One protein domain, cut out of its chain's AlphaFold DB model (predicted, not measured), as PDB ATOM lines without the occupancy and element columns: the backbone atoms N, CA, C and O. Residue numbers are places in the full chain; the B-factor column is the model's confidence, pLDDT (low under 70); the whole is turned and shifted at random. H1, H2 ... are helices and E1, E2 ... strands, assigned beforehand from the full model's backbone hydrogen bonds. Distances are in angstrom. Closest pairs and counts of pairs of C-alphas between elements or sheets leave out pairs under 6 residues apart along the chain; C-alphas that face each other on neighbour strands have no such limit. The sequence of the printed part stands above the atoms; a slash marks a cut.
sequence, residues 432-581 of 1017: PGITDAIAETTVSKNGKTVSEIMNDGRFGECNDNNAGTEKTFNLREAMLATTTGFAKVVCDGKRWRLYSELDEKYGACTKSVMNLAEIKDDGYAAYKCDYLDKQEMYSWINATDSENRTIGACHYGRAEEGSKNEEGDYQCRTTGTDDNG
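Overview. This is residues 432 to 581 of the 1017 residues of the protein "Major paralogous domain-containing protein" of Fibrobacter sp. UWB11 (UniProt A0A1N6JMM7). Three small antiparallel sheets are strung out one after another along an elongated body: the sheet E1 E2 E3 at one end with the short helices H1 and H2 beside it, the sheet E4 E5 E6 in the middle with H3 and H4 packed on it, and the two-stranded hairpin E7 E8 at the far end. The links from H2 to E1 and from E6 to E7 are long loops, and E8 bends on its way. The printed part has 150 residues, with four named helices and eight named strands in the order H1 H2 E1 E2 E3 H3 H4 E4 E5 E6 E7 E8; the class is mixed, helices and strands, and the named elements hold 68 of the 150 residues, under half. By its radius of gyration of the C-alphas, 16.8 A, the whole is compact, though the C-alphas span 55 by 30 by 27 A.

Arrangement. H1, residues 435 to 441, and H2, residues 450 to 454, touch, with the C-alphas of Ala 439 and Val 450 closest at 5.2 A. E1, residues 470 to 474, E2, residues 486 to 491, and E3, residues 496 to 498, form a meander, each strand the antiparallel neighbour of the one before. In the hairpin of E1 and E2, N 471 and O 489 are within hydrogen-bond range at 2.8 A; in that of E2 and E3, N 490 and O 497 are at 2.9 A. H1 only grazes this sheet with its residues 435 to 440. H2 is on it at a height of 8.4 A, only just over none of its strands, with 2 of its 5 C-alphas falling on E2; the C-alphas of Met 454 and Trp 496 in E3 are its closest pair with that strand, at 6.0 A. H3, residues 501 to 506, and H4, residues 511 to 516, are apart. E4, residues 519 to 521, E5, residues 526 to 532, and E6, residues 537 to 542, form a second meander; with H3 and H4 on one face it makes two layers. N 520 and O 527 pair E4 with E5 at 2.9 A, and N 530 and O 539 pair E5 with E6 at 3.0 A. H4 has a height of 7.7 A over the sheet and lies over E5, slantwise to the strands at 39 degrees on the local plane; the C-alphas of Met 514 and Cys 529 are closest, at 4.8 A. H3, at a height of 8.7 A, is only just over E5, with 3 of its 6 C-alphas falling on it, and runs across the strands at 67 degrees to E5 on the local plane. E3 and E6 are only just apart, their closest C-alphas 8.2 A from each other. E7, residues 562 to 565, and E8, residues 568 to 577, form a hairpin, with N 563 and O 570 at 2.8 A. E8 bends by 51 degrees at residue 571. E6 and E7 are apart. In H1, H2, H3 and H4 every O i to N i+4 pair is within hydrogen-bond range.

Along the chain. H1 begins at C-alpha 435, at (142.865, 215.449, 197.563), and measures 10.1 A; H2 measures 6.3 A, H3 8.5 A and H4 9.0 A. From first to last C-alpha, E1 measures 13.4 A, E2 16.3 A, E3 7.1 A, E4 6.5 A, E5 17.6 A, E6 15.4 A, E7 10.9 A and E8 25.4 A. E5 begins at C-alpha 526, at (157.985, 207.033, 204.505). E8 ends at C-alpha 577, at (158.859, 212.139, 185.948).

Size, cuts and confidence. The C-alphas farthest apart, those of Asn 446 and Glu 566, are 55.9 A from each other. The printed part has no cut. The links H2 to E1, E1 to E2 and E6 to E7 are long. The mean pLDDT of the printed part is 74.4, and 47 residues are under 70, among them 432 to 450 and 473 to 487.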
ATOM      1  N   PRO A 432     145.333 209.626 200.910       32.97
ATOM      2  CA  PRO A 432     145.737 211.006 201.205       32.97
ATOM      3  C   PRO A 432     146.389 211.726 200.011       32.97
ATOM      4  O   PRO A 432     146.442 212.952 199.988       32.97
ATOM      5  N   GLY A 433     146.847 210.988 198.991       33.22
ATOM      6  CA  GLY A 433     147.475 211.550 197.786       33.22
ATOM      7  C   GLY A 433     146.512 212.102 196.725       33.22
ATOM      8  O   GLY A 433     146.961 212.675 195.736       33.22
ATOM      9  N   ILE A 434     145.193 211.930 196.884       36.66
ATOM     10  CA  ILE A 434     144.207 212.245 195.830       36.66
ATOM     11  C   ILE A 434     143.470 213.579 196.076       36.66
ATOM     12  O   ILE A 434     142.857 214.128 195.161       36.66
ATOM     13  N   THR A 435     143.568 214.184 197.262       46.81
ATOM     14  CA  THR A 435     142.865 215.449 197.563       46.81
ATOM     15  C   THR A 435     143.409 216.644 196.768       46.81
ATOM     16  O   THR A 435     142.617 217.464 196.293       46.81
ATOM     17  N   ASP A 436     144.720 216.704 196.515       42.84
ATOM     18  CA  ASP A 436     145.330 217.752 195.680       42.84
ATOM     19  C   ASP A 436     145.038 217.548 194.180       42.84
ATOM     20  O   ASP A 436     144.677 218.502 193.485       42.84
ATOM     21  N   ALA A 437     145.074 216.304 193.686       41.22
ATOM     22  CA  ALA A 437     144.721 215.982 192.297       41.22
ATOM     23  C   ALA A 437     143.236 216.274 191.989       41.22
ATOM     24  O   ALA A 437     142.902 216.795 190.921       41.22
ATOM     25  N   ILE A 438     142.335 216.012 192.946       46.56
ATOM     26  CA  ILE A 438     140.911 216.369 192.848       46.56
ATOM     27  C   ILE A 438     140.732 217.895 192.817       46.56
ATOM     28  O   ILE A 438     139.900 218.398 192.057       46.56
ATOM     29  N   ALA A 439     141.506 218.670 193.585       50.44
ATOM     30  CA  ALA A 439     141.388 220.132 193.608       50.44
ATOM     31  C   ALA A 439     141.840 220.806 192.298       50.44
ATOM     32  O   ALA A 439     141.301 221.858 191.928       50.44
ATOM     33  N   GLU A 440     142.798 220.205 191.585       49.59
ATOM     34  CA  GLU A 440     143.261 220.689 190.276       49.59
ATOM     35  C   GLU A 440     142.362 220.247 189.111       49.59
ATOM     36  O   GLU A 440     142.295 220.941 188.099       49.59
ATOM     37  N   THR A 441     141.611 219.152 189.259       48.94
ATOM     38  CA  THR A 441     140.742 218.609 188.195       48.94
ATOM     39  C   THR A 441     139.258 218.955 188.357       48.94
ATOM     40  O   THR A 441     138.515 218.949 187.373       48.94
ATOM     41  N   THR A 442     138.802 219.321 189.560       51.94
ATOM     42  CA  THR A 442     137.392 219.661 189.807       51.94
ATOM     43  C   THR A 442     137.068 221.069 189.307       51.94
ATOM     44  O   THR A 442     137.426 222.076 189.924       51.94
ATOM     45  N   VAL A 443     136.349 221.146 188.185       52.06
ATOM     46  CA  VAL A 443     135.936 222.406 187.550       52.06
ATOM     47  C   VAL A 443     134.598 222.893 188.122       52.06
ATOM     48  O   VAL A 443     133.581 222.200 188.080       52.06
ATOM     49  N   SER A 444     134.577 224.123 188.635       54.09
ATOM     50  CA  SER A 444     133.367 224.805 189.116       54.09
ATOM     51  C   SER A 444     132.394 225.167 187.979       54.09
ATOM     52  O   SER A 444     132.767 225.220 186.807       54.09
ATOM     53  N   LYS A 445     131.146 225.553 188.306       42.50
ATOM     54  CA  LYS A 445     130.149 226.053 187.320       42.50
ATOM     55  C   LYS A 445     130.656 227.214 186.454       42.50
ATOM     56  O   LYS A 445     130.129 227.443 185.370       42.50
ATOM     57  N   ASN A 446     131.645 227.955 186.953       52.91
ATOM     58  CA  ASN A 446     132.223 229.123 186.295       52.91
ATOM     59  C   ASN A 446     133.478 228.787 185.469       52.91
ATOM     60  O   ASN A 446     134.153 229.703 185.007       52.91
ATOM     61  N   GLY A 447     133.796 227.499 185.289       57.84
ATOM     62  CA  GLY A 447     134.915 227.041 184.463       57.84
ATOM     63  C   GLY A 447     136.292 227.168 185.116       57.84
ATOM     64  O   GLY A 447     137.279 226.950 184.428       57.84
ATOM     65  N   LYS A 448     136.357 227.521 186.409       62.16
ATOM     66  CA  LYS A 448     137.604 227.585 187.187       62.16
ATOM     67  C   LYS A 448     137.780 226.371 188.089       62.16
ATOM     68  O   LYS A 448     136.779 225.924 188.662       62.16
ATOM     69  N   THR A 449     139.007 225.892 188.257       68.50
ATOM     70  CA  THR A 449     139.357 224.825 189.210       68.50
ATOM     71  C   THR A 449     139.380 225.356 190.642       68.50
ATOM     72  O   THR A 449     139.422 226.568 190.877       68.50
ATOM     73  N   VAL A 450     139.345 224.470 191.638       69.25
ATOM     74  CA  VAL A 450     139.416 224.895 193.045       69.25
ATOM     75  C   VAL A 450     140.761 225.543 193.366       69.25
ATOM     76  O   VAL A 450     140.787 226.564 194.054       69.25
ATOM     77  N   SER A 451     141.851 225.041 192.784       72.94
ATOM     78  CA  SER A 451     143.168 225.684 192.870       72.94
ATOM     79  C   SER A 451     143.173 227.122 192.329       72.94
ATOM     80  O   SER A 451     143.647 228.041 193.005       72.94
ATOM     81  N   GLU A 452     142.571 227.359 191.158       76.25
ATOM     82  CA  GLU A 452     142.476 228.702 190.568       76.25
ATOM     83  C   GLU A 452     141.651 229.668 191.424       76.25
ATOM     84  O   GLU A 452     141.899 230.872 191.420       76.25
ATOM     85  N   ILE A 453     140.656 229.160 192.156       75.31
ATOM     86  CA  ILE A 453     139.826 229.961 193.059       75.31
ATOM     87  C   ILE A 453     140.593 230.305 194.338       75.31
ATOM     88  O   ILE A 453     140.527 231.445 194.795       75.31
ATOM     89  N   MET A 454     141.340 229.357 194.912       77.75
ATOM     90  CA  MET A 454     142.172 229.612 196.097       77.75
ATOM     91  C   MET A 454     143.269 230.647 195.810       77.75
ATOM     92  O   MET A 454     143.606 231.452 196.677       77.75
ATOM     93  N   ASN A 455     143.769 230.679 194.574       83.50
ATOM     94  CA  ASN A 455     144.852 231.560 194.145       83.50
ATOM     95  C   ASN A 455     144.381 232.805 193.364       83.50
ATOM     96  O   ASN A 455     145.198 233.501 192.768       83.50
ATOM     97  N   ASP A 456     143.088 233.157 193.406       80.75
ATOM     98  CA  ASP A 456     142.545 234.347 192.721       80.75
ATOM     99  C   ASP A 456     142.797 235.684 193.448       80.75
ATOM    100  O   ASP A 456     142.338 236.742 193.003       80.75
ATOM    101  N   GLY A 457     143.522 235.639 194.568       77.31
ATOM    102  CA  GLY A 457     143.863 236.792 195.396       77.31
ATOM    103  C   GLY A 457     142.962 237.000 196.616       77.31
ATOM    104  O   GLY A 457     143.302 237.826 197.466       77.31
ATOM    105  N   ARG A 458     141.870 236.238 196.789       78.06
ATOM    106  CA  ARG A 458     140.990 236.331 197.979       78.06
ATOM    107  C   ARG A 458     141.698 236.079 199.313       78.06
ATOM    108  O   ARG A 458     141.277 236.596 200.346       78.06
ATOM    109  N   PHE A 459     142.788 235.316 199.292       77.69
ATOM    110  CA  PHE A 459     143.621 235.028 200.458       77.69
ATOM    111  C   PHE A 459     144.888 235.886 200.537       77.69
ATOM    112  O   PHE A 459     145.692 235.698 201.451       77.69
ATOM    113  N   GLY A 460     145.054 236.868 199.650       82.62
ATOM    114  CA  GLY A 460     146.327 237.560 199.460       82.62
ATOM    115  C   GLY A 460     147.366 236.673 198.767       82.62
ATOM    116  O   GLY A 460     147.149 235.483 198.551       82.62
ATOM    117  N   GLU A 461     148.499 237.263 198.397       88.62
ATOM    118  CA  GLU A 461     149.591 236.547 197.731       88.62
ATOM    119  C   GLU A 461     150.283 235.586 198.710       88.62
ATOM    120  O   GLU A 461     150.636 235.980 199.826       88.62
ATOM    121  N   CYS A 462     150.452 234.327 198.303       89.31
ATOM    122  CA  CYS A 462     151.272 233.363 199.031       89.31
ATOM    123  C   CYS A 462     152.734 233.521 198.599       89.31
ATOM    124  O   CYS A 462     153.031 233.554 197.409       89.31
ATOM    125  N   ASN A 463     153.638 233.672 199.562       90.81
ATOM    126  CA  ASN A 463     155.073 233.808 199.347       90.81
ATOM    127  C   ASN A 463     155.853 233.278 200.562       90.81
ATOM    128  O   ASN A 463     155.279 232.991 201.610       90.81
ATOM    129  N   ASP A 464     157.178 233.198 200.450       87.19
ATOM    130  CA  ASP A 464     158.051 232.678 201.511       87.19
ATOM    131  C   ASP A 464     157.852 233.364 202.889       87.19
ATOM    132  O   ASP A 464     158.123 232.747 203.915       87.19
ATOM    133  N   ASN A 465     157.348 234.610 202.959       88.12
ATOM    134  CA  ASN A 465     157.149 235.314 204.239       88.12
ATOM    135  C   ASN A 465     155.886 234.887 204.997       88.12
ATOM    136  O   ASN A 465     155.779 235.154 206.192       88.12
ATOM    137  N   ASN A 466     154.900 234.313 204.305       90.00
ATOM    138  CA  ASN A 466     153.669 233.802 204.908       90.00
ATOM    139  C   ASN A 466     153.484 232.297 204.666       90.00
ATOM    140  O   ASN A 466     152.390 231.775 204.887       90.00
ATOM    141  N   ALA A 467     154.554 231.598 204.278       89.25
ATOM    142  CA  ALA A 467     154.596 230.145 204.208       89.25
ATOM    143  C   ALA A 467     154.233 229.518 205.570       89.25
ATOM    144  O   ALA A 467     154.623 230.022 206.623       89.25
ATOM    145  N   GLY A 468     153.434 228.453 205.551       85.62
ATOM    146  CA  GLY A 468     152.843 227.825 206.732       85.62
ATOM    147  C   GLY A 468     151.602 228.536 207.284       85.62
ATOM    148  O   GLY A 468     150.959 228.013 208.187       85.62
ATOM    149  N   THR A 469     151.215 229.705 206.752       89.31
ATOM    150  CA  THR A 469     149.989 230.386 207.200       89.31
ATOM    151  C   THR A 469     148.762 229.611 206.752       89.31
ATOM    152  O   THR A 469     148.583 229.356 205.561       89.31
ATOM    153  N   GLU A 470     147.875 229.332 207.697       87.12
ATOM    154  CA  GLU A 470     146.636 228.606 207.464       87.12
ATOM    155  C   GLU A 470     145.445 229.560 207.353       87.12
ATOM    156  O   GLU A 470     145.357 230.579 208.048       87.12
ATOM    157  N   LYS A 471     144.497 229.222 206.485       81.38
ATOM    158  CA  LYS A 471     143.217 229.917 206.350       81.38
ATOM    159  C   LYS A 471     142.087 228.925 206.156       81.38
ATOM    160  O   LYS A 471     142.285 227.737 205.928       81.38
ATOM    161  N   THR A 472     140.877 229.448 206.242       70.44
ATOM    162  CA  THR A 472     139.656 228.685 206.042       70.44
ATOM    163  C   THR A 472     139.050 229.043 204.688       70.44
ATOM    164  O   THR A 472     138.842 230.219 204.384       70.44
ATOM    165  N   PHE A 473     138.750 228.035 203.878       66.56
ATOM    166  CA  PHE A 473     138.145 228.164 202.561       66.56
ATOM    167  C   PHE A 473     136.744 227.567 202.553       66.56
ATOM    168  O   PHE A 473     136.529 226.415 202.919       66.56
ATOM    169  N   ASN A 474     135.767 228.364 202.130       64.25
ATOM    170  CA  ASN A 474     134.399 227.894 201.999       64.25
ATOM    171  C   ASN A 474     134.232 227.153 200.666       64.25
ATOM    172  O   ASN A 474     134.111 227.784 199.613       64.25
ATOM    173  N   LEU A 475     134.177 225.821 200.716       56.88
ATOM    174  CA  LEU A 475     134.022 224.977 199.525       56.88
ATOM    175  C   LEU A 475     132.718 225.266 198.761       56.88
ATOM    176  O   LEU A 475     132.652 225.061 197.548       56.88
ATOM    177  N   ARG A 476     131.708 225.831 199.437       53.59
ATOM    178  CA  ARG A 476     130.420 226.220 198.845       53.59
ATOM    179  C   ARG A 476     130.539 227.338 197.807       53.59
ATOM    180  O   ARG A 476     129.674 227.464 196.945       53.59
ATOM    181  N   GLU A 477     131.580 228.170 197.886       50.66
ATOM    182  CA  GLU A 477     131.836 229.211 196.880       50.66
ATOM    183  C   GLU A 477     132.549 228.668 195.633       50.66
ATOM    184  O   GLU A 477     132.532 229.321 194.587       50.66
ATOM    185  N   ALA A 478     133.161 227.486 195.736       50.09
ATOM    186  CA  ALA A 478     134.062 226.937 194.729       50.09
ATOM    187  C   ALA A 478     133.502 225.722 193.981       50.09
ATOM    188  O   ALA A 478     133.871 225.498 192.834       50.09
ATOM    189  N   MET A 479     132.579 224.967 194.577       45.69
ATOM    190  CA  MET A 479     131.994 223.771 193.970       45.69
ATOM    191  C   MET A 479     130.463 223.843 193.942       45.69
ATOM    192  O   MET A 479     129.825 224.467 194.785       45.69
ATOM    193  N   LEU A 480     129.851 223.180 192.957       45.53
ATOM    194  CA  LEU A 480     128.396 223.109 192.750       45.53
ATOM    195  C   LEU A 480     127.642 222.246 193.785       45.53
ATOM    196  O   LEU A 480     126.548 221.768 193.495       45.53
ATOM    197  N   ALA A 481     128.197 222.034 194.977       39.00
ATOM    198  CA  ALA A 481     127.681 221.075 195.944       39.00
ATOM    199  C   ALA A 481     127.065 221.753 197.172       39.00
ATOM    200  O   ALA A 481     127.508 222.793 197.658       39.00
ATOM    201  N   THR A 482     126.032 221.113 197.706       40.97
ATOM    202  CA  THR A 482     125.364 221.382 198.985       40.97
ATOM    203  C   THR A 482     126.240 221.038 200.202       40.97
ATOM    204  O   THR A 482     125.724 220.658 201.247       40.97
ATOM    205  N   THR A 483     127.562 221.193 200.101       39.78
ATOM    206  CA  THR A 483     128.507 221.033 201.206       39.78
ATOM    207  C   THR A 483     128.462 222.267 202.108       39.78
ATOM    208  O   THR A 483     128.842 223.377 201.733       39.78
ATOM    209  N   THR A 484     127.992 222.099 203.340       37.94
ATOM    210  CA  THR A 484     128.322 223.018 204.435       37.94
ATOM    211  C   THR A 484     129.637 222.550 205.043       37.94
ATOM    212  O   THR A 484     129.637 221.877 206.065       37.94
ATOM    213  N   GLY A 485     130.750 222.847 204.372       52.59
ATOM    214  CA  GLY A 485     132.080 222.449 204.820       52.59
ATOM    215  C   GLY A 485     133.107 223.534 204.530       52.59
ATOM    216  O   GLY A 485     133.222 224.021 203.404       52.59
ATOM    217  N   PHE A 486     133.831 223.926 205.568       54.41
ATOM    218  CA  PHE A 486     135.007 224.769 205.465       54.41
ATOM    219  C   PHE A 486     136.234 223.859 205.330       54.41
ATOM    220  O   PHE A 486     136.452 223.021 206.198       54.41
ATOM    221  N   ALA A 487     137.022 224.011 204.266       63.84
ATOM    222  CA  ALA A 487     138.319 223.354 204.134       63.84
ATOM    223  C   ALA A 487     139.412 224.230 204.745       63.84
ATOM    224  O   ALA A 487     139.368 225.460 204.642       63.84
ATOM    225  N   LYS A 488     140.414 223.604 205.354       73.06
ATOM    226  CA  LYS A 488     141.635 224.296 205.759       73.06
ATOM    227  C   LYS A 488     142.552 224.402 204.538       73.06
ATOM    228  O   LYS A 488     142.677 223.457 203.765       73.06
ATOM    229  N   VAL A 489     143.148 225.568 204.331       81.06
ATOM    230  CA  VAL A 489     144.121 225.835 203.263       81.06
ATOM    231  C   VAL A 489     145.392 226.391 203.877       81.06
ATOM    232  O   VAL A 489     145.328 227.078 204.896       81.06
ATOM    233  N   VAL A 490     146.535 226.139 203.254       88.12
ATOM    234  CA  VAL A 490     147.837 226.650 203.690       88.12
ATOM    235  C   VAL A 490     148.598 227.274 202.539       88.12
ATOM    236  O   VAL A 490     148.484 226.849 201.390       88.12
ATOM    237  N   CYS A 491     149.350 228.322 202.853       91.88
ATOM    238  CA  CYS A 491     150.347 228.872 201.953       91.88
ATOM    239  C   CYS A 491     151.634 228.047 202.054       91.88
ATOM    240  O   CYS A 491     152.244 227.990 203.116       91.88
ATOM    241  N   ASP A 492     152.078 227.441 200.959       88.31
ATOM    242  CA  ASP A 492     153.303 226.628 200.918       88.31
ATOM    243  C   ASP A 492     154.589 227.454 200.661       88.31
ATOM    244  O   ASP A 492     155.704 226.929 200.666       88.31
ATOM    245  N   GLY A 493     154.434 228.767 200.458       88.12
ATOM    246  CA  GLY A 493     155.486 229.708 200.060       88.12
ATOM    247  C   GLY A 493     155.445 230.118 198.581       88.12
ATOM    248  O   GLY A 493     156.157 231.039 198.178       88.12
ATOM    249  N   LYS A 494     154.590 229.486 197.770       87.94
ATOM    250  CA  LYS A 494     154.364 229.783 196.345       87.94
ATOM    251  C   LYS A 494     152.893 229.989 196.015       87.94
ATOM    252  O   LYS A 494     152.555 230.927 195.297       87.94
ATOM    253  N   ARG A 495     152.020 229.138 196.546       89.50
ATOM    254  CA  ARG A 495     150.577 229.162 196.307       89.50
ATOM    255  C   ARG A 495     149.791 228.673 197.518       89.50
ATOM    256  O   ARG A 495     150.288 227.978 198.399       89.50
ATOM    257  N   TRP A 496     148.526 229.069 197.562       86.25
ATOM    258  CA  TRP A 496     147.560 228.497 198.488       86.25
ATOM    259  C   TRP A 496     147.135 227.122 197.977       86.25
ATOM    260  O   TRP A 496     146.702 226.987 196.826       86.25
ATOM    261  N   ARG A 497     147.242 226.112 198.838       85.88
ATOM    262  CA  ARG A 497     146.802 224.737 198.580       85.88
ATOM    263  C   ARG A 497     145.949 224.215 199.730       85.88
ATOM    264  O   ARG A 497     145.879 224.845 200.788       85.88
ATOM    265  N   LEU A 498     145.265 223.095 199.512       78.62
ATOM    266  CA  LEU A 498     144.521 222.440 200.581       78.62
ATOM    267  C   LEU A 498     145.495 221.944 201.653       78.62
ATOM    268  O   LEU A 498     146.627 221.563 201.361       78.62
ATOM    269  N   TYR A 499     145.056 222.021 202.905       75.75
ATOM    270  CA  TYR A 499     145.794 221.466 204.030       75.75
ATOM    271  C   TYR A 499     145.630 219.946 204.010       75.75
ATOM    272  O   TYR A 499     144.500 219.466 204.113       75.75
ATOM    273  N   SER A 500     146.723 219.206 203.831       75.75
ATOM    274  CA  SER A 500     146.686 217.742 203.790       75.75
ATOM    275  C   SER A 500     146.766 217.142 205.196       75.75
ATOM    276  O   SER A 500     147.203 217.794 206.146       75.75
ATOM    277  N   GLU A 501     146.400 215.867 205.326       73.94
ATOM    278  CA  GLU A 501     146.592 215.100 206.567       73.94
ATOM    279  C   GLU A 501     148.080 214.991 206.939       73.94
ATOM    280  O   GLU A 501     148.447 215.034 208.113       73.94
ATOM    281  N   LEU A 502     148.966 214.925 205.938       79.56
ATOM    282  CA  LEU A 502     150.412 214.926 206.162       79.56
ATOM    283  C   LEU A 502     150.900 216.280 206.694       79.56
ATOM    284  O   LEU A 502     151.796 216.307 207.532       79.56
ATOM    285  N   ASP A 503     150.283 217.397 206.288       82.00
ATOM    286  CA  ASP A 503     150.568 218.701 206.899       82.00
ATOM    287  C   ASP A 503     150.046 218.780 208.340       82.00
ATOM    288  O   ASP A 503     150.645 219.448 209.178       82.00
ATOM    289  N   GLU A 504     148.941 218.106 208.663       78.88
ATOM    290  CA  GLU A 504     148.438 218.020 210.041       78.88
ATOM    291  C   GLU A 504     149.399 217.245 210.936       78.88
ATOM    292  O   GLU A 504     149.692 217.665 212.055       78.88
ATOM    293  N   LYS A 505     149.948 216.154 210.403       81.69
ATOM    294  CA  LYS A 505     150.851 215.260 211.121       81.69
ATOM    295  C   LYS A 505     152.277 215.798 211.235       81.69
ATOM    296  O   LYS A 505     152.901 215.660 212.286       81.69
ATOM    297  N   TYR A 506     152.804 216.390 210.165       85.19
ATOM    298  CA  TYR A 506     154.225 216.746 210.042       85.19
ATOM    299  C   TYR A 506     154.484 218.244 209.858       85.19
ATOM    300  O   TYR A 506     155.642 218.660 209.766       85.19
ATOM    301  N   GLY A 507     153.431 219.059 209.844       86.56
ATOM    302  CA  GLY A 507     153.503 220.479 209.528       86.56
ATOM    303  C   GLY A 507     153.513 220.742 208.021       86.56
ATOM    304  O   GLY A 507     153.833 219.874 207.207       86.56
ATOM    305  N   ALA A 508     153.161 221.973 207.647       88.25
ATOM    306  CA  ALA A 508     153.042 222.368 206.249       88.25
ATOM    307  C   ALA A 508     154.354 222.173 205.474       88.25
ATOM    308  O   ALA A 508     155.365 222.812 205.789       88.25
ATOM    309  N   CYS A 509     154.333 221.349 204.420       91.31
ATOM    310  CA  CYS A 509     155.475 221.262 203.513       91.31
ATOM    311  C   CYS A 509     155.670 222.613 202.812       91.31
ATOM    312  O   CYS A 509     154.792 223.111 202.105       91.31
ATOM    313  N   THR A 510     156.829 223.211 203.067       93.62
ATOM    314  CA  THR A 510     157.272 224.524 202.589       93.62
ATOM    315  C   THR A 510     158.733 224.417 202.180       93.62
ATOM    316  O   THR A 510     159.426 223.471 202.558       93.62
ATOM    317  N   LYS A 511     159.263 225.426 201.486       91.94
ATOM    318  CA  LYS A 511     160.690 225.475 201.139       91.94
ATOM    319  C   LYS A 511     161.622 225.283 202.344       91.94
ATOM    320  O   LYS A 511     162.645 224.616 202.220       91.94
ATOM    321  N   SER A 512     161.297 225.874 203.497       89.12
ATOM    322  CA  SER A 512     162.103 225.716 204.713       89.12
ATOM    323  C   SER A 512     162.077 224.286 205.235       89.12
ATOM    324  O   SER A 512     163.126 223.783 205.612       89.12
ATOM    325  N   VAL A 513     160.910 223.634 205.205       91.19
ATOM    326  CA  VAL A 513     160.751 222.237 205.634       91.19
ATOM    327  C   VAL A 513     161.460 221.287 204.670       91.19
ATOM    328  O   VAL A 513     162.231 220.444 205.116       91.19
ATOM    329  N   MET A 514     161.301 221.478 203.356       92.44
ATOM    330  CA  MET A 514     162.025 220.720 202.329       92.44
ATOM    331  C   MET A 514     163.543 220.797 202.553       92.44
ATOM    332  O   MET A 514     164.225 219.783 202.501       92.44
ATOM    333  N   ASN A 515     164.081 221.982 202.861       89.50
ATOM    334  CA  ASN A 515     165.522 222.174 203.063       89.50
ATOM    335  C   ASN A 515     166.092 221.469 204.306       89.50
ATOM    336  O   ASN A 515     167.311 221.296 204.380       89.50
ATOM    337  N   LEU A 516     165.253 221.065 205.266       89.12
ATOM    338  CA  LEU A 516     165.687 220.194 206.365       89.12
ATOM    339  C   LEU A 516     166.031 218.785 205.855       89.12
ATOM    340  O   LEU A 516     166.831 218.093 206.479       89.12
ATOM    341  N   ALA A 517     165.474 218.394 204.700       87.62
ATOM    342  CA  ALA A 517     165.617 217.088 204.059       87.62
ATOM    343  C   ALA A 517     165.348 215.916 205.007       87.62
ATOM    344  O   ALA A 517     166.060 214.910 205.018       87.62
ATOM    345  N   GLU A 518     164.320 216.069 205.831       87.81
ATOM    346  CA  GLU A 518     163.895 215.041 206.765       87.81
ATOM    347  C   GLU A 518     162.975 214.032 206.079       87.81
ATOM    348  O   GLU A 518     162.135 214.392 205.251       87.81
ATOM    349  N   ILE A 519     163.113 212.772 206.487       86.88
ATOM    350  CA  ILE A 519     162.156 211.711 206.185       86.88
ATOM    351  C   ILE A 519     161.210 211.581 207.377       86.88
ATOM    352  O   ILE A 519     161.653 211.483 208.526       86.88
ATOM    353  N   LYS A 520     159.908 211.592 207.105       86.31
ATOM    354  CA  LYS A 520     158.848 211.363 208.089       86.31
ATOM    355  C   LYS A 520     158.251 209.985 207.849       86.31
ATOM    356  O   LYS A 520     157.936 209.646 206.722       86.31
ATOM    357  N   ASP A 521     158.125 209.193 208.899       79.25
ATOM    358  CA  ASP A 521     157.743 207.781 208.829       79.25
ATOM    359  C   ASP A 521     156.675 207.524 209.893       79.25
ATOM    360  O   ASP A 521     156.737 208.095 210.989       79.25
ATOM    361  N   ASP A 522     155.671 206.725 209.559       74.12
ATOM    362  CA  ASP A 522     154.586 206.345 210.458       74.12
ATOM    363  C   ASP A 522     154.435 204.844 210.697       74.12
ATOM    364  O   ASP A 522     153.437 204.415 211.278       74.12
ATOM    365  N   GLY A 523     155.436 204.060 210.298       62.09
ATOM    366  CA  GLY A 523     155.457 202.609 210.426       62.09
ATOM    367  C   GLY A 523     154.811 201.868 209.255       62.09
ATOM    368  O   GLY A 523     154.977 200.653 209.172       62.09
ATOM    369  N   TYR A 524     154.119 202.569 208.346       65.62
ATOM    370  CA  TYR A 524     153.538 201.994 207.127       65.62
ATOM    371  C   TYR A 524     154.178 202.548 205.855       65.62
ATOM    372  O   TYR A 524     154.400 201.791 204.912       65.62
ATOM    373  N   ALA A 525     154.476 203.849 205.823       73.56
ATOM    374  CA  ALA A 525     155.143 204.494 204.698       73.56
ATOM    375  C   ALA A 525     156.072 205.625 205.157       73.56
ATOM    376  O   ALA A 525     155.882 206.240 206.210       73.56
ATOM    377  N   ALA A 526     157.075 205.913 204.328       79.62
ATOM    378  CA  ALA A 526     157.985 207.033 204.505       79.62
ATOM    379  C   ALA A 526     157.626 208.170 203.538       79.62
ATOM    380  O   ALA A 526     157.260 207.936 202.388       79.62
ATOM    381  N   TYR A 527     157.768 209.409 204.000       87.06
ATOM    382  CA  TYR A 527     157.400 210.624 203.284       87.06
ATOM    383  C   TYR A 527     158.526 211.657 203.337       87.06
ATOM    384  O   TYR A 527     159.231 211.789 204.340       87.06
ATOM    385  N   LYS A 528     158.652 212.445 202.269       90.44
ATOM    386  CA  LYS A 528     159.569 213.581 202.151       90.44
ATOM    387  C   LYS A 528     158.845 214.816 201.638       90.44
ATOM    388  O   LYS A 528     157.923 214.716 200.836       90.44
ATOM    389  N   CYS A 529     159.264 215.988 202.093       92.69
ATOM    390  CA  CYS A 529     158.774 217.255 201.560       92.69
ATOM    391  C   CYS A 529     159.602 217.603 200.318       92.69
ATOM    392  O   CYS A 529     160.824 217.689 200.421       92.69
ATOM    393  N   ASP A 530     158.956 217.786 199.165       91.94
ATOM    394  CA  ASP A 530     159.613 218.098 197.888       91.94
ATOM    395  C   ASP A 530     158.873 219.216 197.122       91.94
ATOM    396  O   ASP A 530     157.759 219.617 197.469       91.94
ATOM    397  N   TYR A 531     159.520 219.761 196.091       92.00
ATOM    398  CA  TYR A 531     158.966 220.754 195.181       92.00
ATOM    399  C   TYR A 531     158.528 220.112 193.862       92.00
ATOM    400  O   TYR A 531     159.347 219.608 193.094       92.00
ATOM    401  N   LEU A 532     157.230 220.202 193.578       89.06
ATOM    402  CA  LEU A 532     156.597 219.685 192.370       89.06
ATOM    403  C   LEU A 532     156.668 220.750 191.272       89.06
ATOM    404  O   LEU A 532     155.913 221.724 191.275       89.06
ATOM    405  N   ASP A 533     157.613 220.608 190.347       84.81
ATOM    406  CA  ASP A 533     158.000 221.679 189.426       84.81
ATOM    407  C   ASP A 533     156.992 221.972 188.308       84.81
ATOM    408  O   ASP A 533     157.006 223.081 187.772       84.81
ATOM    409  N   LYS A 534     156.105 221.032 187.958       84.88
ATOM    410  CA  LYS A 534     155.007 221.285 187.004       84.88
ATOM    411  C   LYS A 534     153.787 221.900 187.657       84.88
ATOM    412  O   LYS A 534     153.099 222.688 187.016       84.88
ATOM    413  N   GLN A 535     153.535 221.551 188.912       79.94
ATOM    414  CA  GLN A 535     152.408 222.077 189.684       79.94
ATOM    415  C   GLN A 535     152.771 223.358 190.456       79.94
ATOM    416  O   GLN A 535     151.890 224.049 190.973       79.94
ATOM    417  N   GLU A 536     154.061 223.699 190.489       86.38
ATOM    418  CA  GLU A 536     154.633 224.885 191.130       86.38
ATOM    419  C   GLU A 536     154.272 224.993 192.625       86.38
ATOM    420  O   GLU A 536     153.900 226.060 193.116       86.38
ATOM    421  N   MET A 537     154.373 223.878 193.355       87.19
ATOM    422  CA  MET A 537     153.992 223.780 194.772       87.19
ATOM    423  C   MET A 537     154.951 222.913 195.591       87.19
ATOM    424  O   MET A 537     155.610 222.026 195.054       87.19
ATOM    425  N   TYR A 538     155.001 223.155 196.901       89.81
ATOM    426  CA  TYR A 538     155.681 222.283 197.864       89.81
ATOM    427  C   TYR A 538     154.673 221.320 198.491       89.81
ATOM    428  O   TYR A 538     153.658 221.764 199.037       89.81
ATOM    429  N   SER A 539     154.953 220.018 198.436       88.19
ATOM    430  CA  SER A 539     154.080 218.991 199.013       88.19
ATOM    431  C   SER A 539     154.857 217.810 199.595       88.19
ATOM    432  O   SER A 539     156.004 217.551 199.222       88.19
ATOM    433  N   TRP A 540     154.228 217.108 200.537       88.62
ATOM    434  CA  TRP A 540     154.730 215.838 201.049       88.62
ATOM    435  C   TRP A 540     154.447 214.735 200.020       88.62
ATOM    436  O   TRP A 540     153.306 214.550 199.607       88.62
ATOM    437  N   ILE A 541     155.482 214.005 199.617       87.00
ATOM    438  CA  ILE A 541     155.410 212.867 198.692       87.00
ATOM    439  C   ILE A 541     156.032 211.627 199.332       87.00
ATOM    440  O   ILE A 541     156.771 211.741 200.309       87.00
ATOM    441  N   ASN A 542     155.758 210.444 198.782       84.31
ATOM    442  CA  ASN A 542     156.385 209.215 199.260       84.31
ATOM    443  C   ASN A 542     157.905 209.282 199.079       84.31
ATOM    444  O   ASN A 542     158.408 209.678 198.024       84.31
ATOM    445  N   ALA A 543     158.618 208.882 200.122       82.19
ATOM    446  CA  ALA A 543     160.038 208.605 200.056       82.19
ATOM    447  C   ALA A 543     160.257 207.167 199.570       82.19
ATOM    448  O   ALA A 543     159.444 206.281 199.843       82.19
ATOM    449  N   THR A 544     161.342 206.933 198.839       71.62
ATOM    450  CA  THR A 544     161.700 205.592 198.357       71.62
ATOM    451  C   THR A 544     162.511 204.826 199.397       71.62
ATOM    452  O   THR A 544     163.170 205.430 200.238       71.62
ATOM    453  N   ASP A 545     162.539 203.492 199.307       64.75
ATOM    454  CA  ASP A 545     163.274 202.621 200.248       64.75
ATOM    455  C   ASP A 545     164.779 202.945 200.342       64.75
ATOM    456  O   ASP A 545     165.423 202.676 201.353       64.75
ATOM    457  N   SER A 546     165.350 203.544 199.290       60.72
ATOM    458  CA  SER A 546     166.739 204.019 199.259       60.72
ATOM    459  C   SER A 546     166.989 205.261 200.126       60.72
ATOM    460  O   SER A 546     168.141 205.606 200.385       60.72
ATOM    461  N   GLU A 547     165.941 205.949 200.581       68.06
ATOM    462  CA  GLU A 547     166.021 207.180 201.365       68.06
ATOM    463  C   GLU A 547     165.934 206.865 202.860       68.06
ATOM    464  O   GLU A 547     164.865 206.770 203.455       68.06
ATOM    465  N   ASN A 548     167.094 206.714 203.497       63.19
ATOM    466  CA  ASN A 548     167.187 206.439 204.930       63.19
ATOM    467  C   ASN A 548     167.450 207.729 205.741       63.19
ATOM    468  O   ASN A 548     168.061 208.687 205.252       63.19
ATOM    469  N   ARG A 549     167.066 207.731 207.027       58.81
ATOM    470  CA  ARG A 549     167.251 208.826 208.004       58.81
ATOM    471  C   ARG A 549     168.711 209.295 208.137       58.81
ATOM    472  O   ARG A 549     168.945 210.386 208.643       58.81
ATOM    473  N   THR A 550     169.684 208.502 207.680       63.78
ATOM    474  CA  THR A 550     171.122 208.829 207.711       63.78
ATOM    475  C   THR A 550     171.567 209.765 206.579       63.78
ATOM    476  O   THR A 550     172.405 210.631 206.814       63.78
ATOM    477  N   ILE A 551     171.023 209.620 205.363       71.12
ATOM    478  CA  ILE A 551     171.401 210.444 204.191       71.12
ATOM    479  C   ILE A 551     170.450 211.628 203.966       71.12
ATOM    480  O   ILE A 551     170.823 212.602 203.305       71.12
ATOM    481  N   GLY A 552     169.256 211.568 204.562       80.94
ATOM    482  CA  GLY A 552     168.186 212.547 204.381       80.94
ATOM    483  C   GLY A 552     167.458 212.377 203.047       80.94
ATOM    484  O   GLY A 552     167.853 211.580 202.201       80.94
ATOM    485  N   ALA A 553     166.386 213.135 202.847       86.69
ATOM    486  CA  ALA A 553     165.601 213.097 201.618       86.69
ATOM    487  C   ALA A 553     166.405 213.602 200.408       86.69
ATOM    488  O   ALA A 553     167.056 214.650 200.481       86.69
ATOM    489  N   CYS A 554     166.322 212.894 199.279       88.69
ATOM    490  CA  CYS A 554     166.693 213.443 197.983       88.69
ATOM    491  C   CYS A 554     165.478 214.188 197.429       88.69
ATOM    492  O   CYS A 554     164.415 213.613 197.211       88.69
ATOM    493  N   HIS A 555     165.628 215.494 197.249       90.81
ATOM    494  CA  HIS A 555     164.553 216.396 196.855       90.81
ATOM    495  C   HIS A 555     165.087 217.418 195.845       90.81
ATOM    496  O   HIS A 555     166.299 217.546 195.652       90.81
ATOM    497  N   TYR A 556     164.201 218.205 195.244       87.38
ATOM    498  CA  TYR A 556     164.499 219.176 194.189       87.38
ATOM    499  C   TYR A 556     165.660 220.126 194.534       87.38
ATOM    500  O   TYR A 556     166.491 220.465 193.696       87.38
ATOM    501  N   GLY A 557     165.746 220.559 195.797       84.88
ATOM    502  CA  GLY A 557     166.795 221.458 196.295       84.88
ATOM    503  C   GLY A 557     168.173 220.811 196.483       84.88
ATOM    504  O   GLY A 557     169.149 221.537 196.650       84.88
ATOM    505  N   ARG A 558     168.247 219.477 196.447       85.06
ATOM    506  CA  ARG A 558     169.470 218.666 196.551       85.06
ATOM    507  C   ARG A 558     169.786 217.909 195.263       85.06
ATOM    508  O   ARG A 558     170.662 217.047 195.262       85.06
ATOM    509  N   ALA A 559     169.090 218.216 194.169       79.62
ATOM    510  CA  ALA A 559     169.369 217.605 192.881       79.62
ATOM    511  C   ALA A 559     170.864 217.758 192.540       79.62
ATOM    512  O   ALA A 559     171.424 218.851 192.618       79.62
ATOM    513  N   GLU A 560     171.495 216.640 192.187       76.94
ATOM    514  CA  GLU A 560     172.924 216.478 191.889       76.94
ATOM    515  C   GLU A 560     173.884 216.479 193.098       76.94
ATOM    516  O   GLU A 560     175.093 216.296 192.914       76.94
ATOM    517  N   GLU A 561     173.389 216.595 194.336       81.69
ATOM    518  CA  GLU A 561     174.209 216.486 195.549       81.69
ATOM    519  C   GLU A 561     174.664 215.036 195.808       81.69
ATOM    520  O   GLU A 561     173.907 214.089 195.623       81.69
ATOM    521  N   GLY A 562     175.913 214.849 196.253       75.00
ATOM    522  CA  GLY A 562     176.446 213.551 196.692       75.00
ATOM    523  C   GLY A 562     176.370 213.355 198.212       75.00
ATOM    524  O   GLY A 562     176.692 214.289 198.955       75.00
ATOM    525  N   SER A 563     176.026 212.146 198.665       72.06
ATOM    526  CA  SER A 563     175.918 211.724 200.075       72.06
ATOM    527  C   SER A 563     176.472 210.302 200.287       72.06
ATOM    528  O   SER A 563     176.794 209.620 199.318       72.06
ATOM    529  N   LYS A 564     176.633 209.866 201.543       69.38
ATOM    530  CA  LYS A 564     177.245 208.575 201.917       69.38
ATOM    531  C   LYS A 564     176.577 207.969 203.158       69.38
ATOM    532  O   LYS A 564     176.280 208.701 204.102       69.38
ATOM    533  N   ASN A 565     176.410 206.644 203.183       66.50
ATOM    534  CA  ASN A 565     176.053 205.864 204.381       66.50
ATOM    535  C   ASN A 565     176.948 204.609 204.525       66.50
ATOM    536  O   ASN A 565     177.966 204.489 203.846       66.50
ATOM    537  N   GLU A 566     176.599 203.689 205.432       60.16
ATOM    538  CA  GLU A 566     177.338 202.432 205.665       60.16
ATOM    539  C   GLU A 566     177.306 201.461 204.465       60.16
ATOM    540  O   GLU A 566     178.142 200.564 204.383       60.16
ATOM    541  N   GLU A 567     176.376 201.648 203.525       60.00
ATOM    542  CA  GLU A 567     176.143 200.769 202.374       60.00
ATOM    543  C   GLU A 567     176.851 201.247 201.093       60.00
ATOM    544  O   GLU A 567     177.056 200.444 200.183       60.00
ATOM    545  N   GLY A 568     177.253 202.524 201.004       68.94
ATOM    546  CA  GLY A 568     178.011 203.046 199.862       68.94
ATOM    547  C   GLY A 568     177.897 204.556 199.625       68.94
ATOM    548  O   GLY A 568     177.391 205.312 200.460       68.94
ATOM    549  N   ASP A 569     178.381 204.981 198.453       75.62
ATOM    550  CA  ASP A 569     178.295 206.353 197.948       75.62
ATOM    551  C   ASP A 569     177.032 206.545 197.105       75.62
ATOM    552  O   ASP A 569     176.727 205.745 196.221       75.62
ATOM    553  N   TYR A 570     176.318 207.643 197.341       80.81
ATOM    554  CA  TYR A 570     175.056 207.956 196.680       80.81
ATOM    555  C   TYR A 570     175.080 209.356 196.069       80.81
ATOM    556  O   TYR A 570     175.708 210.281 196.588       80.81
ATOM    557  N   GLN A 571     174.340 209.551 194.982       83.81
ATOM    558  CA  GLN A 571     174.066 210.875 194.429       83.81
ATOM    559  C   GLN A 571     172.574 211.057 194.188       83.81
ATOM    560  O   GLN A 571     171.927 210.208 193.579       83.81
ATOM    561  N   CYS A 572     172.046 212.184 194.649       87.31
ATOM    562  CA  CYS A 572     170.670 212.582 194.430       87.31
ATOM    563  C   CYS A 572     170.523 212.963 192.957       87.31
ATOM    564  O   CYS A 572     171.176 213.894 192.480       87.31
ATOM    565  N   ARG A 573     169.729 212.212 192.196       84.56
ATOM    566  CA  ARG A 573     169.548 212.417 190.754       84.56
ATOM    567  C   ARG A 573     168.075 212.471 190.407       84.56
ATOM    568  O   ARG A 573     167.241 211.850 191.057       84.56
ATOM    569  N   THR A 574     167.778 213.178 189.326       87.31
ATOM    570  CA  THR A 574     166.471 213.096 188.683       87.31
ATOM    571  C   THR A 574     166.365 211.766 187.939       87.31
ATOM    572  O   THR A 574     167.090 211.549 186.965       87.31
ATOM    573  N   THR A 575     165.496 210.867 188.400       82.69
ATOM    574  CA  THR A 575     165.362 209.504 187.850       82.69
ATOM    575  C   THR A 575     164.260 209.381 186.805       82.69
ATOM    576  O   THR A 575     164.303 208.488 185.958       82.69
ATOM    577  N   GLY A 576     163.311 210.318 186.794       84.94
ATOM    578  CA  GLY A 576     162.220 210.349 185.830       84.94
ATOM    579  C   GLY A 576     161.228 211.467 186.113       84.94
ATOM    580  O   GLY A 576     161.570 212.481 186.724       84.94
ATOM    581  N   THR A 577     159.995 211.265 185.652       82.81
ATOM    582  CA  THR A 577     158.859 212.139 185.948       82.81
ATOM    583  C   THR A 577     157.674 211.331 186.460       82.81
ATOM    584  O   THR A 577     157.459 210.221 185.971       82.81
ATOM    585  N   ASP A 578     156.904 211.894 187.388       76.81
ATOM    586  CA  ASP A 578     155.634 211.319 187.844       76.81
ATOM    587  C   ASP A 578     154.521 211.453 186.778       76.81
ATOM    588  O   ASP A 578     154.731 212.015 185.695       76.81
ATOM    589  N   ASP A 579     153.321 210.950 187.084       74.06
ATOM    590  CA  ASP A 579     152.153 210.998 186.187       74.06
ATOM    591  C   ASP A 579     151.701 212.432 185.843       74.06
ATOM    592  O   ASP A 579     151.075 212.660 184.805       74.06
ATOM    593  N   ASN A 580     152.060 213.412 186.677       71.81
ATOM    594  CA  ASN A 580     151.798 214.836 186.463       71.81
ATOM    595  C   ASN A 580     152.967 215.545 185.747       71.81
ATOM    596  O   ASN A 580     152.899 216.744 185.461       71.81
ATOM    597  N   GLY A 581     154.029 214.809 185.410       78.62
ATOM    598  CA  GLY A 581     155.218 215.302 184.730       78.62
ATOM    599  C   GLY A 581     156.225 216.018 185.637       78.62
ATOM    600  O   GLY A 581     157.151 216.634 185.096       78.62
TER     601      GLY A 581